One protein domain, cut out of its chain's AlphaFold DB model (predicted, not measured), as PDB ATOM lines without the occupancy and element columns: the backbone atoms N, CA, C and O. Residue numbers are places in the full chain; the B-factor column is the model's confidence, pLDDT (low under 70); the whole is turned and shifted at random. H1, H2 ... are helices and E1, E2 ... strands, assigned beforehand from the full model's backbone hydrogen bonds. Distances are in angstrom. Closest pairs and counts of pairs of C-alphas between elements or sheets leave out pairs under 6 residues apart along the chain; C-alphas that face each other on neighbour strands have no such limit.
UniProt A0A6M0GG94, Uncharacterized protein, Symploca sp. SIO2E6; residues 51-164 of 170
ATOM      1  N   PHE A  51     229.281 186.839 191.485       49.38
ATOM      2  CA  PHE A  51     228.213 185.855 191.270       49.38
ATOM      3  C   PHE A  51     228.241 184.670 192.242       49.38
ATOM      4  O   PHE A  51     227.251 183.963 192.344       49.38
ATOM      5  N   THR A  52     229.348 184.411 192.940       54.97
ATOM      6  CA  THR A  52     229.503 183.239 193.816       54.97
ATOM      7  C   THR A  52     229.534 183.576 195.291       54.97
ATOM      8  O   THR A  52     229.472 182.648 196.091       54.97
ATOM      9  N   ARG A  53     229.654 184.853 195.679       59.03
ATOM     10  CA  ARG A  53     229.559 185.256 197.086       59.03
ATOM     11  C   ARG A  53     228.113 185.077 197.548       59.03
ATOM     12  O   ARG A  53     227.260 185.861 197.134       59.03
ATOM     13  N   PRO A  54     227.804 184.066 198.379       59.31
ATOM     14  CA  PRO A  54     226.464 183.950 198.915       59.31
ATOM     15  C   PRO A  54     226.190 185.151 199.793       59.31
ATOM     16  O   PRO A  54     227.031 185.577 200.576       59.31
ATOM     17  N   ILE A  55     224.992 185.691 199.703       62.53
ATOM     18  CA  ILE A  55     224.597 186.794 200.576       62.53
ATOM     19  C   ILE A  55     224.013 186.221 201.867       62.53
ATOM     20  O   ILE A  55     224.109 186.858 202.911       62.53
ATOM     21  N   TYR A  56     223.539 184.973 201.820       66.38
ATOM     22  CA  TYR A  56     223.127 184.175 202.967       66.38
ATOM     23  C   TYR A  56     223.472 182.691 202.766       66.38
ATOM     24  O   TYR A  56     223.417 182.181 201.641       66.38
ATOM     25  N   ILE A  57     223.793 182.009 203.872       62.91
ATOM     26  CA  ILE A  57     223.846 180.548 203.948       62.91
ATOM     27  C   ILE A  57     222.908 180.047 205.030       62.91
ATOM     28  O   ILE A  57     222.985 180.492 206.175       62.91
ATOM     29  N   GLY A  58     222.093 179.061 204.662       64.56
ATOM     30  CA  GLY A  58     221.274 178.287 205.584       64.56
ATOM     31  C   GLY A  58     221.298 176.799 205.251       64.56
ATOM     32  O   GLY A  58     221.628 176.392 204.132       64.56
ATOM     33  N   ILE A  59     220.932 175.992 206.242       66.75
ATOM     34  CA  ILE A  59     220.692 174.555 206.098       66.75
ATOM     35  C   ILE A  59     219.185 174.343 206.205       66.75
ATOM     36  O   ILE A  59     218.594 174.799 207.184       66.75
ATOM     37  N   ALA A  60     218.594 173.648 205.232       69.94
ATOM     38  CA  ALA A  60     217.161 173.376 205.208       69.94
ATOM     39  C   ALA A  60     216.851 171.950 204.737       69.94
ATOM     40  O   ALA A  60     217.525 171.415 203.851       69.94
ATOM     41  N   GLN A  61     215.805 171.366 205.319       62.44
ATOM     42  CA  GLN A  61     215.144 170.155 204.829       62.44
ATOM     43  C   GLN A  61     214.093 170.502 203.771       62.44
ATOM     44  O   GLN A  61     213.961 169.788 202.780       62.44
ATOM     45  N   ASP A  62     213.378 171.619 203.948       69.12
ATOM     46  CA  ASP A  62     212.381 172.103 202.993       69.12
ATOM     47  C   ASP A  62     212.857 173.387 202.297       69.12
ATOM     48  O   ASP A  62     212.774 174.501 202.825       69.12
ATOM     49  N   LEU A  63     213.332 173.223 201.061       67.31
ATOM     50  CA  LEU A  63     213.720 174.346 200.212       67.31
ATOM     51  C   LEU A  63     212.566 175.279 199.876       67.31
ATOM     52  O   LEU A  63     212.798 176.476 199.742       67.31
ATOM     53  N   TYR A  64     211.353 174.767 199.682       64.12
ATOM     54  CA  TYR A  64     210.225 175.615 199.316       64.12
ATOM     55  C   TYR A  64     209.912 176.572 200.464       64.12
ATOM     56  O   TYR A  64     209.832 177.785 200.267       64.12
ATOM     57  N   THR A  65     209.840 176.047 201.683       69.56
ATOM     58  CA  THR A  65     209.625 176.878 202.868       69.56
ATOM     59  C   THR A  65     210.770 177.876 203.065       69.56
ATOM     60  O   THR A  65     210.521 179.079 203.182       69.56
ATOM     61  N   ARG A  66     212.031 177.427 202.996       71.19
ATOM     62  CA  ARG A  66     213.186 178.305 203.241       71.19
ATOM     63  C   ARG A  66     213.407 179.346 202.140       71.19
ATOM     64  O   ARG A  66     213.582 180.526 202.425       71.19
ATOM     65  N   VAL A  67     213.408 178.938 200.872       69.25
ATOM     66  CA  VAL A  67     213.699 179.826 199.732       69.25
ATOM     67  C   VAL A  67     212.498 180.695 199.390       69.25
ATOM     68  O   VAL A  67     212.644 181.903 199.227       69.25
ATOM     69  N   TYR A  68     211.314 180.101 199.242       67.56
ATOM     70  CA  TYR A  68     210.164 180.827 198.719       67.56
ATOM     71  C   TYR A  68     209.407 181.561 199.826       67.56
ATOM     72  O   TYR A  68     209.307 182.786 199.785       67.56
ATOM     73  N   LEU A  69     208.917 180.840 200.839       69.81
ATOM     74  CA  LEU A  69     208.079 181.463 201.869       69.81
ATOM     75  C   LEU A  69     208.867 182.448 202.732       69.81
ATOM     76  O   LEU A  69     208.390 183.544 203.005       69.81
ATOM     77  N   GLN A  70     210.072 182.070 203.151       71.31
ATOM     78  CA  GLN A  70     210.833 182.868 204.110       71.31
ATOM     79  C   GLN A  70     211.744 183.897 203.439       71.31
ATOM     80  O   GLN A  70     211.827 185.030 203.914       71.31
ATOM     81  N   HIS A  71     212.427 183.546 202.345       73.12
ATOM     82  CA  HIS A  71     213.333 184.484 201.679       73.12
ATOM     83  C   HIS A  71     212.649 185.304 200.590       73.12
ATOM     84  O   HIS A  71     212.675 186.528 200.673       73.12
ATOM     85  N   TYR A  72     212.033 184.674 199.591       74.00
ATOM     86  CA  TYR A  72     211.493 185.391 198.436       74.00
ATOM     87  C   TYR A  72     210.371 186.367 198.814       74.00
ATOM     88  O   TYR A  72     210.445 187.534 198.438       74.00
ATOM     89  N   LEU A  73     209.385 185.940 199.614       78.50
ATOM     90  CA  LEU A  73     208.304 186.837 200.052       78.50
ATOM     91  C   LEU A  73     208.820 187.998 200.914       78.50
ATOM     92  O   LEU A  73     208.405 189.137 200.720       78.50
ATOM     93  N   SER A  74     209.778 187.737 201.810       80.19
ATOM     94  CA  SER A  74     210.405 188.801 202.607       80.19
ATOM     95  C   SER A  74     211.160 189.809 201.737       80.19
ATOM     96  O   SER A  74     211.239 190.984 202.085       80.19
ATOM     97  N   LEU A  75     211.753 189.377 200.619       82.00
ATOM     98  CA  LEU A  75     212.398 190.289 199.674       82.00
ATOM     99  C   LEU A  75     211.385 191.160 198.939       82.00
ATOM    100  O   LEU A  75     211.621 192.357 198.802       82.00
ATOM    101  N   ASP A  76     210.273 190.579 198.501       82.12
ATOM    102  CA  ASP A  76     209.205 191.325 197.836       82.12
ATOM    103  C   ASP A  76     208.667 192.440 198.749       82.12
ATOM    104  O   ASP A  76     208.654 193.611 198.372       82.12
ATOM    105  N   GLU A  77     208.377 192.111 200.011       85.69
ATOM    106  CA  GLU A  77     207.900 193.079 201.004       85.69
ATOM    107  C   GLU A  77     208.920 194.199 201.288       85.69
ATOM    108  O   GLU A  77     208.569 195.380 201.357       85.69
ATOM    109  N   MET A  78     210.206 193.862 201.438       87.56
ATOM    110  CA  MET A  78     211.243 194.847 201.786       87.56
ATOM    111  C   MET A  78     211.587 195.793 200.625       87.56
ATOM    112  O   MET A  78     212.055 196.913 200.870       87.56
ATOM    113  N   TRP A  79     211.368 195.367 199.376       87.75
ATOM    114  CA  TRP A  79     211.602 196.178 198.173       87.75
ATOM    115  C   TRP A  79     210.357 196.823 197.583       87.75
ATOM    116  O   TRP A  79     210.501 197.676 196.703       87.75
ATOM    117  N   ASP A  80     209.172 196.504 198.093       90.19
ATOM    118  CA  ASP A  80     207.978 197.275 197.791       90.19
ATOM    119  C   ASP A  80     208.194 198.742 198.206       90.19
ATOM    120  O   ASP A  80     208.580 199.053 199.338       90.19
ATOM    121  N   ASN A  81     207.982 199.661 197.264       88.00
ATOM    122  CA  ASN A  81     208.129 201.098 197.487       88.00
ATOM    123  C   ASN A  81     207.080 201.631 198.470       88.00
ATOM    124  O   ASN A  81     207.324 202.641 199.139       88.00
ATOM    125  N   ASP A  82     205.942 200.948 198.579       91.88
ATOM    126  CA  ASP A  82     204.871 201.301 199.500       91.88
ATOM    127  C   ASP A  82     205.047 200.699 200.900       91.88
ATOM    128  O   ASP A  82     204.308 201.080 201.822       91.88
ATOM    129  N   SER A  83     206.057 199.849 201.108       91.38
ATOM    130  CA  SER A  83     206.334 199.257 202.415       91.38
ATOM    131  C   SER A  83     206.768 200.302 203.446       91.38
ATOM    132  O   SER A  83     207.362 201.343 203.138       91.38
ATOM    133  N   LEU A  84     206.484 200.012 204.721       92.12
ATOM    134  CA  LEU A  84     206.908 200.853 205.846       92.12
ATOM    135  C   LEU A  84     208.434 201.004 205.889       92.12
ATOM    136  O   LEU A  84     208.934 202.085 206.194       92.12
ATOM    137  N   VAL A  85     209.161 199.946 205.525       92.94
ATOM    138  CA  VAL A  85     210.626 199.934 205.463       92.94
ATOM    139  C   VAL A  85     211.130 200.863 204.363       92.94
ATOM    140  O   VAL A  85     211.964 201.723 204.642       92.94
ATOM    141  N   SER A  86     210.597 200.770 203.141       91.81
ATOM    142  CA  SER A  86     210.981 201.674 202.048       91.81
ATOM    143  C   SER A  86     210.676 203.133 202.380       91.81
ATOM    144  O   SER A  86     211.532 203.997 202.197       91.81
ATOM    145  N   LYS A  87     209.496 203.415 202.944       94.06
ATOM    146  CA  LYS A  87     209.121 204.765 203.394       94.06
ATOM    147  C   LYS A  87     210.076 205.298 204.460       94.06
ATOM    148  O   LYS A  87     210.520 206.440 204.358       94.06
ATOM    149  N   TYR A  88     210.428 204.476 205.447       95.25
ATOM    150  CA  TYR A  88     211.362 204.851 206.505       95.25
ATOM    151  C   TYR A  88     212.769 205.123 205.963       95.25
ATOM    152  O   TYR A  88     213.338 206.175 206.246       95.25
ATOM    153  N   LEU A  89     213.312 204.233 205.130       94.06
ATOM    154  CA  LEU A  89     214.658 204.381 204.563       94.06
ATOM    155  C   LEU A  89     214.762 205.532 203.554       94.06
ATOM    156  O   LEU A  89     215.826 206.129 203.427       94.06
ATOM    157  N   ASN A  90     213.664 205.902 202.892       93.25
ATOM    158  CA  ASN A  90     213.619 207.105 202.055       93.25
ATOM    159  C   ASN A  90     213.779 208.394 202.882       93.25
ATOM    160  O   ASN A  90     214.362 209.363 202.399       93.25
ATOM    161  N   VAL A  91     213.276 208.412 204.120       96.19
ATOM    162  CA  VAL A  91     213.427 209.548 205.047       96.19
ATOM    163  C   VAL A  91     214.770 209.487 205.784       96.19
ATOM    164  O   VAL A  91     215.411 210.517 205.990       96.19
ATOM    165  N   PHE A  92     215.218 208.284 206.147       95.31
ATOM    166  CA  PHE A  92     216.439 208.031 206.913       95.31
ATOM    167  C   PHE A  92     217.410 207.125 206.131       95.31
ATOM    168  O   PHE A  92     217.612 205.967 206.501       95.31
ATOM    169  N   PRO A  93     218.073 207.639 205.079       92.31
ATOM    170  CA  PRO A  93     218.913 206.827 204.188       92.31
ATOM    171  C   PRO A  93     220.181 206.265 204.851       92.31
ATOM    172  O   PRO A  93     220.843 205.403 204.285       92.31
ATOM    173  N   LEU A  94     220.532 206.756 206.044       92.31
ATOM    174  CA  LEU A  94     221.676 206.297 206.838       92.31
ATOM    175  C   LEU A  94     221.255 205.453 208.052       92.31
ATOM    176  O   LEU A  94     222.064 205.234 208.956       92.31
ATOM    177  N   ALA A  95     219.993 205.019 208.114       93.19
ATOM    178  CA  ALA A  95     219.521 204.158 209.187       93.19
ATOM    179  C   ALA A  95     220.321 202.850 209.230       93.19
ATOM    180  O   ALA A  95     220.669 202.265 208.208       93.19
ATOM    181  N   THR A  96     220.598 202.367 210.437       92.12
ATOM    182  CA  THR A  96     221.160 201.032 210.652       92.12
ATOM    183  C   THR A  96     220.039 199.997 210.741       92.12
ATOM    184  O   THR A  96     218.879 200.340 210.996       92.12
ATOM    185  N   VAL A  97     220.391 198.714 210.602       88.00
ATOM    186  CA  VAL A  97     219.445 197.597 210.766       88.00
ATOM    187  C   VAL A  97     218.756 197.680 212.127       88.00
ATOM    188  O   VAL A  97     217.532 197.646 212.185       88.00
ATOM    189  N   GLN A  98     219.524 197.905 213.199       89.69
ATOM    190  CA  GLN A  98     218.975 198.027 214.549       89.69
ATOM    191  C   GLN A  98     218.020 199.219 214.677       89.69
ATOM    192  O   GLN A  98     216.904 199.054 215.145       89.69
ATOM    193  N   SER A  99     218.406 200.398 214.174       94.50
ATOM    194  CA  SER A  99     217.523 201.573 214.245       94.50
ATOM    195  C   SER A  99     216.220 201.388 213.461       94.50
ATOM    196  O   SER A  99     215.195 201.943 213.839       94.50
ATOM    197  N   THR A 100     216.248 200.597 212.384       93.00
ATOM    198  CA  THR A 100     215.062 200.297 211.571       93.00
ATOM    199  C   THR A 100     214.151 199.291 212.279       93.00
ATOM    200  O   THR A 100     212.938 199.485 212.302       93.00
ATOM    201  N   ILE A 101     214.735 198.259 212.902       92.06
ATOM    202  CA  ILE A 101     214.029 197.295 213.764       92.06
ATOM    203  C   ILE A 101     213.299 198.025 214.891       92.06
ATOM    204  O   ILE A 101     212.096 197.838 215.061       92.06
ATOM    205  N   ASP A 102     214.012 198.891 215.612       95.12
ATOM    206  CA  ASP A 102     213.474 199.592 216.777       95.12
ATOM    207  C   ASP A 102     212.368 200.581 216.378       95.12
ATOM    208  O   ASP A 102     211.338 200.665 217.046       95.12
ATOM    209  N   ALA A 103     212.555 201.314 215.274       95.25
ATOM    210  CA  ALA A 103     211.595 202.317 214.817       95.25
ATOM    211  C   ALA A 103     210.297 201.712 214.264       95.25
ATOM    212  O   ALA A 103     209.225 202.291 214.444       95.25
ATOM    213  N   LEU A 104     210.389 200.575 213.570       94.19
ATOM    214  CA  LEU A 104     209.247 199.947 212.899       94.19
ATOM    215  C   LEU A 104     208.652 198.775 213.686       94.19
ATOM    216  O   LEU A 104     207.616 198.251 213.286       94.19
ATOM    217  N   ASN A 105     209.277 198.384 214.800       93.62
ATOM    218  CA  ASN A 105     208.900 197.225 215.611       93.62
ATOM    219  C   ASN A 105     208.769 195.938 214.772       93.62
ATOM    220  O   ASN A 105     207.791 195.197 214.875       93.62
ATOM    221  N   ILE A 106     209.755 195.700 213.904       88.56
ATOM    222  CA  ILE A 106     209.819 194.530 213.019       88.56
ATOM    223  C   ILE A 106     210.925 193.576 213.459       88.56
ATOM    224  O   ILE A 106     211.899 193.974 214.094       88.56
ATOM    225  N   HIS A 107     210.810 192.304 213.092       85.00
ATOM    226  CA  HIS A 107     211.858 191.332 213.379       85.00
ATOM    227  C   HIS A 107     213.050 191.484 212.433       85.00
ATOM    228  O   HIS A 107     212.926 191.889 211.277       85.00
ATOM    229  N   HIS A 108     214.225 191.105 212.929       82.44
ATOM    230  CA  HIS A 108     215.416 191.006 212.103       82.44
ATOM    231  C   HIS A 108     215.215 189.965 210.999       82.44
ATOM    232  O   HIS A 108     214.954 188.798 211.285       82.44
ATOM    233  N   SER A 109     215.468 190.353 209.752       79.50
ATOM    234  CA  SER A 109     215.521 189.435 208.619       79.50
ATOM    235  C   SER A 109     216.719 189.741 207.723       79.50
ATOM    236  O   SER A 109     217.240 190.856 207.688       79.50
ATOM    237  N   PHE A 110     217.147 188.736 206.964       78.19
ATOM    238  CA  PHE A 110     218.158 188.894 205.917       78.19
ATOM    239  C   PHE A 110     217.749 189.957 204.885       78.19
ATOM    240  O   PHE A 110     218.564 190.782 204.475       78.19
ATOM    241  N   ALA A 111     216.474 189.943 204.491       81.94
ATOM    242  CA  ALA A 111     215.917 190.886 203.535       81.94
ATOM    243  C   ALA A 111     216.053 192.328 204.047       81.94
ATOM    244  O   ALA A 111     216.459 193.213 203.296       81.94
ATOM    245  N   LEU A 112     215.822 192.542 205.346       87.00
ATOM    246  CA  LEU A 112     216.022 193.832 205.994       87.00
ATOM    247  C   LEU A 112     217.498 194.260 205.998       87.00
ATOM    248  O   LEU A 112     217.794 195.406 205.658       87.00
ATOM    249  N   GLU A 113     218.433 193.364 206.343       86.19
ATOM    250  CA  GLU A 113     219.873 193.669 206.279       86.19
ATOM    251  C   GLU A 113     220.295 194.114 204.876       86.19
ATOM    252  O   GLU A 113     220.974 195.132 204.717       86.19
ATOM    253  N   ALA A 114     219.888 193.353 203.861       84.06
ATOM    254  CA  ALA A 114     220.190 193.644 202.470       84.06
ATOM    255  C   ALA A 114     219.569 194.975 202.021       84.06
ATOM    256  O   ALA A 114     220.219 195.757 201.319       84.06
ATOM    257  N   ARG A 115     218.342 195.265 202.475       88.25
ATOM    258  CA  ARG A 115     217.617 196.491 202.136       88.25
ATOM    259  C   ARG A 115     218.290 197.723 202.716       88.25
ATOM    260  O   ARG A 115     218.529 198.678 201.982       88.25
ATOM    261  N   VAL A 116     218.653 197.675 203.997       89.44
ATOM    262  CA  VAL A 116     219.378 198.752 204.692       89.44
ATOM    263  C   VAL A 116     220.754 198.994 204.066       89.44
ATOM    264  O   VAL A 116     221.194 200.133 203.946       89.44
ATOM    265  N   ARG A 117     221.429 197.933 203.611       85.25
ATOM    266  CA  ARG A 117     222.718 198.022 202.901       85.25
ATOM    267  C   ARG A 117     222.587 198.415 201.427       85.25
ATOM    268  O   ARG A 117     223.600 198.493 200.739       85.25
ATOM    269  N   ASN A 118     221.367 198.665 200.952       86.19
ATOM    270  CA  ASN A 118     221.060 199.051 199.578       86.19
ATOM    271  C   ASN A 118     221.579 198.056 198.514       86.19
ATOM    272  O   ASN A 118     222.049 198.456 197.449       86.19
ATOM    273  N   ILE A 119     221.509 196.755 198.803       81.88
ATOM    274  CA  ILE A 119     221.869 195.683 197.861       81.88
ATOM    275  C   ILE A 119     220.665 195.414 196.954       81.88
ATOM    276  O   ILE A 119     219.569 195.239 197.462       81.88
ATOM    277  N   ALA A 120     220.796 195.374 195.626       78.56
ATOM    278  CA  ALA A 120     219.613 195.154 194.786       78.56
ATOM    279  C   ALA A 120     219.094 193.702 194.904       78.56
ATOM    280  O   ALA A 120     219.911 192.793 195.030       78.56
ATOM    281  N   PRO A 121     217.777 193.430 194.758       73.88
ATOM    282  CA  PRO A 121     217.228 192.074 194.880       73.88
ATOM    283  C   PRO A 121     217.845 191.072 193.910       73.88
ATOM    284  O   PRO A 121     218.086 189.929 194.270       73.88
ATOM    285  N   ARG A 122     218.163 191.516 192.688       70.38
ATOM    286  CA  ARG A 122     218.851 190.697 191.674       70.38
ATOM    287  C   ARG A 122     220.250 190.249 192.102       70.38
ATOM    288  O   ARG A 122     220.755 189.272 191.567       70.38
ATOM    289  N   ASP A 123     220.869 190.991 193.017       66.50
ATOM    290  CA  ASP A 123     222.205 190.693 193.503       66.50
ATOM    291  C   ASP A 123     222.120 189.678 194.655       66.50
ATOM    292  O   ASP A 123     223.129 189.060 194.956       66.50
ATOM    293  N   LEU A 124     220.929 189.452 195.247       69.88
ATOM    294  CA  LEU A 124     220.650 188.549 196.374       69.88
ATOM    295  C   LEU A 124     220.712 187.069 195.979       69.88
ATOM    296  O   LEU A 124     219.687 186.420 195.784       69.88
ATOM    297  N   MET A 125     221.924 186.512 195.910       64.62
ATOM    298  CA  MET A 125     222.118 185.069 195.766       64.62
ATOM    299  C   MET A 125     222.114 184.368 197.131       64.62
ATOM    300  O   MET A 125     222.914 184.675 198.019       64.62
ATOM    301  N   VAL A 126     221.219 183.393 197.286       66.12
ATOM    302  CA  VAL A 126     221.096 182.563 198.487       66.12
ATOM    303  C   VAL A 126     221.638 181.165 198.191       66.12
ATOM    304  O   VAL A 126     221.163 180.506 197.269       66.12
ATOM    305  N   ASN A 127     222.600 180.696 198.992       63.34
ATOM    306  CA  ASN A 127     223.079 179.314 198.924       63.34
ATOM    307  C   ASN A 127     222.428 178.497 200.039       63.34
ATOM    308  O   ASN A 127     222.754 178.670 201.215       63.34
ATOM    309  N   ILE A 128     221.525 177.590 199.663       63.62
ATOM    310  CA  ILE A 128     220.919 176.632 200.595       63.62
ATOM    311  C   ILE A 128     221.441 175.241 200.281       63.62
ATOM    312  O   ILE A 128     221.293 174.749 199.162       63.62
ATOM    313  N   PHE A 129     222.045 174.605 201.281       63.25
ATOM    314  CA  PHE A 129     222.482 173.220 201.175       63.25
ATOM    315  C   PHE A 129     221.319 172.308 201.553       63.25
ATOM    316  O   PHE A 129     220.939 172.226 202.722       63.25
ATOM    317  N   THR A 130     220.754 171.639 200.552       61.25
ATOM    318  CA  THR A 130     219.741 170.604 200.761       61.25
ATOM    319  C   THR A 130     220.346 169.394 201.434       61.25
ATOM    320  O   THR A 130     221.424 168.942 201.041       61.25
ATOM    321  N   THR A 131     219.621 168.816 202.383       60.50
ATOM    322  CA  THR A 131     219.979 167.522 202.951       60.50
ATOM    323  C   THR A 131     218.739 166.678 203.201       60.50
ATOM    324  O   THR A 131     217.772 167.147 203.797       60.50
ATOM    325  N   ASP A 132     218.790 165.418 202.769       57.50
ATOM    326  CA  ASP A 132     217.702 164.448 202.948       57.50
ATOM    327  C   ASP A 132     217.578 163.992 204.411       57.50
ATOM    328  O   ASP A 132     216.557 163.455 204.837       57.50
ATOM    329  N   SER A 133     218.633 164.205 205.202       61.12
ATOM    330  CA  SER A 133     218.662 163.894 206.627       61.12
ATOM    331  C   SER A 133     219.558 164.877 207.369       61.12
ATOM    332  O   SER A 133     220.722 165.061 207.004       61.12
ATOM    333  N   LEU A 134     219.049 165.481 208.440       63.50
ATOM    334  CA  LEU A 134     219.897 166.190 209.394       63.50
ATOM    335  C   LEU A 134     220.420 165.181 210.426       63.50
ATOM    336  O   LEU A 134     219.629 164.377 210.928       63.50
ATOM    337  N   PRO A 135     221.720 165.200 210.767       64.88
ATOM    338  CA  PRO A 135     222.198 164.562 211.984       64.88
ATOM    339  C   PRO A 135     221.319 164.980 213.171       64.88
ATOM    340  O   PRO A 135     220.951 166.149 213.295       64.88
ATOM    341  N   VAL A 136     220.943 164.018 214.019       69.06
ATOM    342  CA  VAL A 136     219.954 164.206 215.104       69.06
ATOM    343  C   VAL A 136     220.328 165.372 216.028       69.06
ATOM    344  O   VAL A 136     219.462 166.055 216.569       69.06
ATOM    345  N   ASP A 137     221.621 165.628 216.184       69.81
ATOM    346  CA  ASP A 137     222.188 166.686 217.011       69.81
ATOM    347  C   ASP A 137     222.089 168.096 216.398       69.81
ATOM    348  O   ASP A 137     222.282 169.072 217.121       69.81
ATOM    349  N   ILE A 138     221.751 168.243 215.109       67.56
ATOM    350  CA  ILE A 138     221.495 169.546 214.454       67.56
ATOM    351  C   ILE A 138     220.081 170.072 214.769       67.56
ATOM    352  O   ILE A 138     219.829 171.270 214.668       67.56
ATOM    353  N   GLY A 139     219.187 169.210 215.260       66.50
ATOM    354  CA  GLY A 139     217.820 169.588 215.617       66.50
ATOM    355  C   GLY A 139     216.890 169.722 214.410       66.50
ATOM    356  O   GLY A 139     217.245 169.394 213.279       66.50
ATOM    357  N   SER A 140     215.656 170.150 214.677       69.31
ATOM    358  CA  SER A 140     214.622 170.345 213.658       69.31
ATOM    359  C   SER A 140     214.895 171.576 212.799       69.31
ATOM    360  O   SER A 140     215.444 172.562 213.288       69.31
ATOM    361  N   ASP A 141     214.406 171.560 211.562       67.62
ATOM    362  CA  ASP A 141     214.402 172.731 210.689       67.62
ATOM    363  C   ASP A 141     213.364 173.765 211.172       67.62
ATOM    364  O   ASP A 141     212.209 173.757 210.755       67.62
ATOM    365  N   SER A 142     213.760 174.581 212.154       66.50
ATOM    366  CA  SER A 142     212.956 175.659 212.749       66.50
ATOM    367  C   SER A 142     213.571 177.029 212.461       66.50
ATOM    368  O   SER A 142     214.795 177.147 212.354       66.50
ATOM    369  N   ASP A 143     212.717 178.053 212.373       58.12
ATOM    370  CA  ASP A 143     213.095 179.468 212.240       58.12
ATOM    371  C   ASP A 143     213.349 180.155 213.575       58.12
ATOM    372  O   ASP A 143     213.894 181.259 213.611       58.12
ATOM    373  N   ASP A 144     212.905 179.540 214.670       64.19
ATOM    374  CA  ASP A 144     213.080 180.123 215.984       64.19
ATOM    375  C   ASP A 144     214.485 179.771 216.506       64.19
ATOM    376  O   ASP A 144     214.767 178.598 216.785       64.19
ATOM    377  N   PRO A 145     215.371 180.776 216.673       61.41
ATOM    378  CA  PRO A 145     216.751 180.566 217.099       61.41
ATOM    379  C   PRO A 145     216.871 179.967 218.511       61.41
ATOM    380  O   PRO A 145     217.965 179.567 218.916       61.41
ATOM    381  N   GLN A 146     215.777 179.881 219.278       66.25
ATOM    382  CA  GLN A 146     215.738 179.132 220.539       66.25
ATOM    383  C   GLN A 146     215.827 177.615 220.333       66.25
ATOM    384  O   GLN A 146     216.290 176.909 221.232       66.25
ATOM    385  N   PHE A 147     215.439 177.114 219.159       66.56
ATOM    386  CA  PHE A 147     215.540 175.696 218.799       66.56
ATOM    387  C   PHE A 147     216.861 175.346 218.105       66.56
ATOM    388  O   PHE A 147     217.115 174.170 217.838       66.56
ATOM    389  N   ASP A 148     217.731 176.332 217.856       66.25
ATOM    390  CA  ASP A 148     219.033 176.084 217.248       66.25
ATOM    391  C   ASP A 148     219.961 175.347 218.215       66.25
ATOM    392  O   ASP A 148     220.385 175.856 219.263       66.25
ATOM    393  N   THR A 149     220.344 174.134 217.827       74.56
ATOM    394  CA  THR A 149     221.294 173.340 218.598       74.56
ATOM    395  C   THR A 149     222.710 173.910 218.494       74.56
ATOM    396  O   THR A 149     223.059 174.694 217.605       74.56
ATOM    397  N   ALA A 150     223.585 173.497 219.416       71.69
ATOM    398  CA  ALA A 150     224.999 173.858 219.350       71.69
ATOM    399  C   ALA A 150     225.654 173.396 218.034       71.69
ATOM    400  O   ALA A 150     226.429 174.158 217.454       71.69
ATOM    401  N   SER A 151     225.298 172.204 217.540       71.25
ATOM    402  CA  SER A 151     225.803 171.663 216.274       71.25
ATOM    403  C   SER A 151     225.332 172.471 215.065       71.25
ATOM    404  O   SER A 151     226.156 172.778 214.203       71.25
ATOM    405  N   ARG A 152     224.055 172.896 215.022       73.38
ATOM    406  CA  ARG A 152     223.534 173.758 213.943       73.38
ATOM    407  C   ARG A 152     224.298 175.070 213.868       73.38
ATOM    408  O   ARG A 152     224.855 175.401 212.827       73.38
ATOM    409  N   ARG A 153     224.436 175.754 215.007       69.81
ATOM    410  CA  ARG A 153     225.181 177.021 215.088       69.81
ATOM    411  C   ARG A 153     226.648 176.862 214.700       69.81
ATOM    412  O   ARG A 153     227.206 177.750 214.065       69.81
ATOM    413  N   ALA A 154     227.297 175.766 215.095       67.00
ATOM    414  CA  ALA A 154     228.688 175.507 214.730       67.00
ATOM    415  C   ALA A 154     228.848 175.286 213.218       67.00
ATOM    416  O   ALA A 154     229.762 175.846 212.611       67.00
ATOM    417  N   LEU A 155     227.942 174.516 212.609       67.06
ATOM    418  CA  LEU A 155     227.953 174.254 211.176       67.06
ATOM    419  C   LEU A 155     227.642 175.517 210.365       67.06
ATOM    420  O   LEU A 155     228.362 175.817 209.421       67.06
ATOM    421  N   GLU A 156     226.642 176.301 210.764       69.12
ATOM    422  CA  GLU A 156     226.333 177.578 210.115       69.12
ATOM    423  C   GLU A 156     227.501 178.563 210.215       69.12
ATOM    424  O   GLU A 156     227.870 179.164 209.211       69.12
ATOM    425  N   LYS A 157     228.163 178.669 211.375       63.59
ATOM    426  CA  LYS A 157     229.376 179.494 211.528       63.59
ATOM    427  C   LYS A 157     230.519 179.035 210.632       63.59
ATOM    428  O   LYS A 157     231.197 179.869 210.038       63.59
ATOM    429  N   LEU A 158     230.743 177.723 210.531       60.47
ATOM    430  CA  LEU A 158     231.737 177.171 209.611       60.47
ATOM    431  C   LEU A 158     231.393 177.562 208.181       60.47
ATOM    432  O   LEU A 158     232.238 178.134 207.503       60.47
ATOM    433  N   LEU A 159     230.153 177.329 207.755       60.78
ATOM    434  CA  LEU A 159     229.687 177.674 206.417       60.78
ATOM    435  C   LEU A 159     229.827 179.172 206.123       60.78
ATOM    436  O   LEU A 159     230.324 179.529 205.058       60.78
ATOM    437  N   GLN A 160     229.474 180.046 207.068       62.75
ATOM    438  CA  GLN A 160     229.697 181.491 206.965       62.75
ATOM    439  C   GLN A 160     231.186 181.823 206.796       62.75
ATOM    440  O   GLN A 160     231.539 182.660 205.973       62.75
ATOM    441  N   LEU A 161     232.081 181.146 207.517       58.38
ATOM    442  CA  LEU A 161     233.521 181.376 207.401       58.38
ATOM    443  C   LEU A 161     234.088 180.916 206.050       58.38
ATOM    444  O   LEU A 161     234.934 181.607 205.489       58.38
ATOM    445  N   VAL A 162     233.625 179.785 205.501       57.09
ATOM    446  CA  VAL A 162     234.125 179.289 204.198       57.09
ATOM    447  C   VAL A 162     233.577 180.085 203.012       57.09
ATOM    448  O   VAL A 162     234.114 179.996 201.911       57.09
ATOM    449  N   SER A 163     232.497 180.833 203.216       61.03
ATOM    450  CA  SER A 163     231.753 181.485 202.138       61.03
ATOM    451  C   SER A 163     231.735 183.008 202.184       61.03
ATOM    452  O   SER A 163     231.403 183.628 201.176       61.03
ATOM    453  N   ASP A 164     232.110 183.599 203.321       63.75
ATOM    454  CA  ASP A 164     232.238 185.043 203.530       63.75
ATOM    455  C   ASP A 164     230.958 185.832 203.165       63.75
ATOM    456  O   ASP A 164     231.017 186.769 202.360       63.75
TER     457      ASP A 164
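This is residues 51 to 164 of the 170 residues of an uncharacterized protein of Symploca sp. SIO2E6 (UniProt A0A6M0GG94). A short ribbon of two parallel strands, E1 and E2, lies between the first part of the long helix H1 and the last helix H5; around the other end of H1 sits a cluster of three short helices, H2, H3 and H4, with H4 side by side with H1. Beyond the strands' far ends, at the opposite end of the longest axis from H2, a long loop of residues 131 to 149 leads to H5. The printed part has 114 residues, with two named strands and five named helices in the order E1 H1 H2 H3 H4 E2 H5, and is mostly helix. It is compact, with a radius of gyration of the C-alphas of 15.3 A, and spans 47 by 31 by 25 A.

Look first at E1, residues 56 to 60, and E2, residues 126 to 130: these neighbour strands are parallel, at 22 degrees, with N 127 and O 56 at 3.1 A and N 129 and O 58 at 3.4 A, within hydrogen-bond range. From E1 through H1, residues 63 to 79, H2, residues 84 to 91, H3, residues 97 to 104, and H4, residues 110 to 116, to E2 is a strand-helix-strand unit, two parallel neighbour strands with helices between them in the chain. The closest C-alphas of H1 and E2 are those of Leu 63 and Thr 130, 7.1 A apart. For H5, residues 150 to 163, and E1 they are those of Ile 57 and Gln 160, 6.7 A apart; H5 and H1 are apart. H1 and H4 touch at a shallow tilt of 18 degrees, the same way, closest at C-alphas 75 and 111, 5.3 A. H1, with residues 78 to 79 alone, and H2 only just touch, and only at the corner, closest at C-alphas 78 and 85, 6.3 A. H2 and H3 touch, closest at C-alphas 84 and 104, 7.5 A. H3 and H4 only just touch, with 3 pairs of C-alphas within 8 A, the closest 97 and 113, 6.0 A, and are about perpendicular at 89 degrees. In H2, H3, H4 and H5 every O i to N i+4 pair is within hydrogen-bond range; in H1, 9 of 13 are.

Find C-alpha 56 at (223.127, 184.175, 202.967), where E1 begins its 12.5 A; E2 is 12.2 A long. H1 runs 22.0 A from C-alpha 63 at (213.720, 174.346, 200.212). H5 runs 20.0 A and ends at C-alpha 163 at (231.753, 181.485, 202.138).

The two C-alphas farthest apart are those of Val 91 and Val 136, 46.9 A. The printed part has no cut, and the link from E2 to H5 is long, 19 residues. The mean pLDDT of the printed part is 75.3; look for values under 70 at residues 51 to 65, 67 to 69, 123 to 148 and 153 to 164.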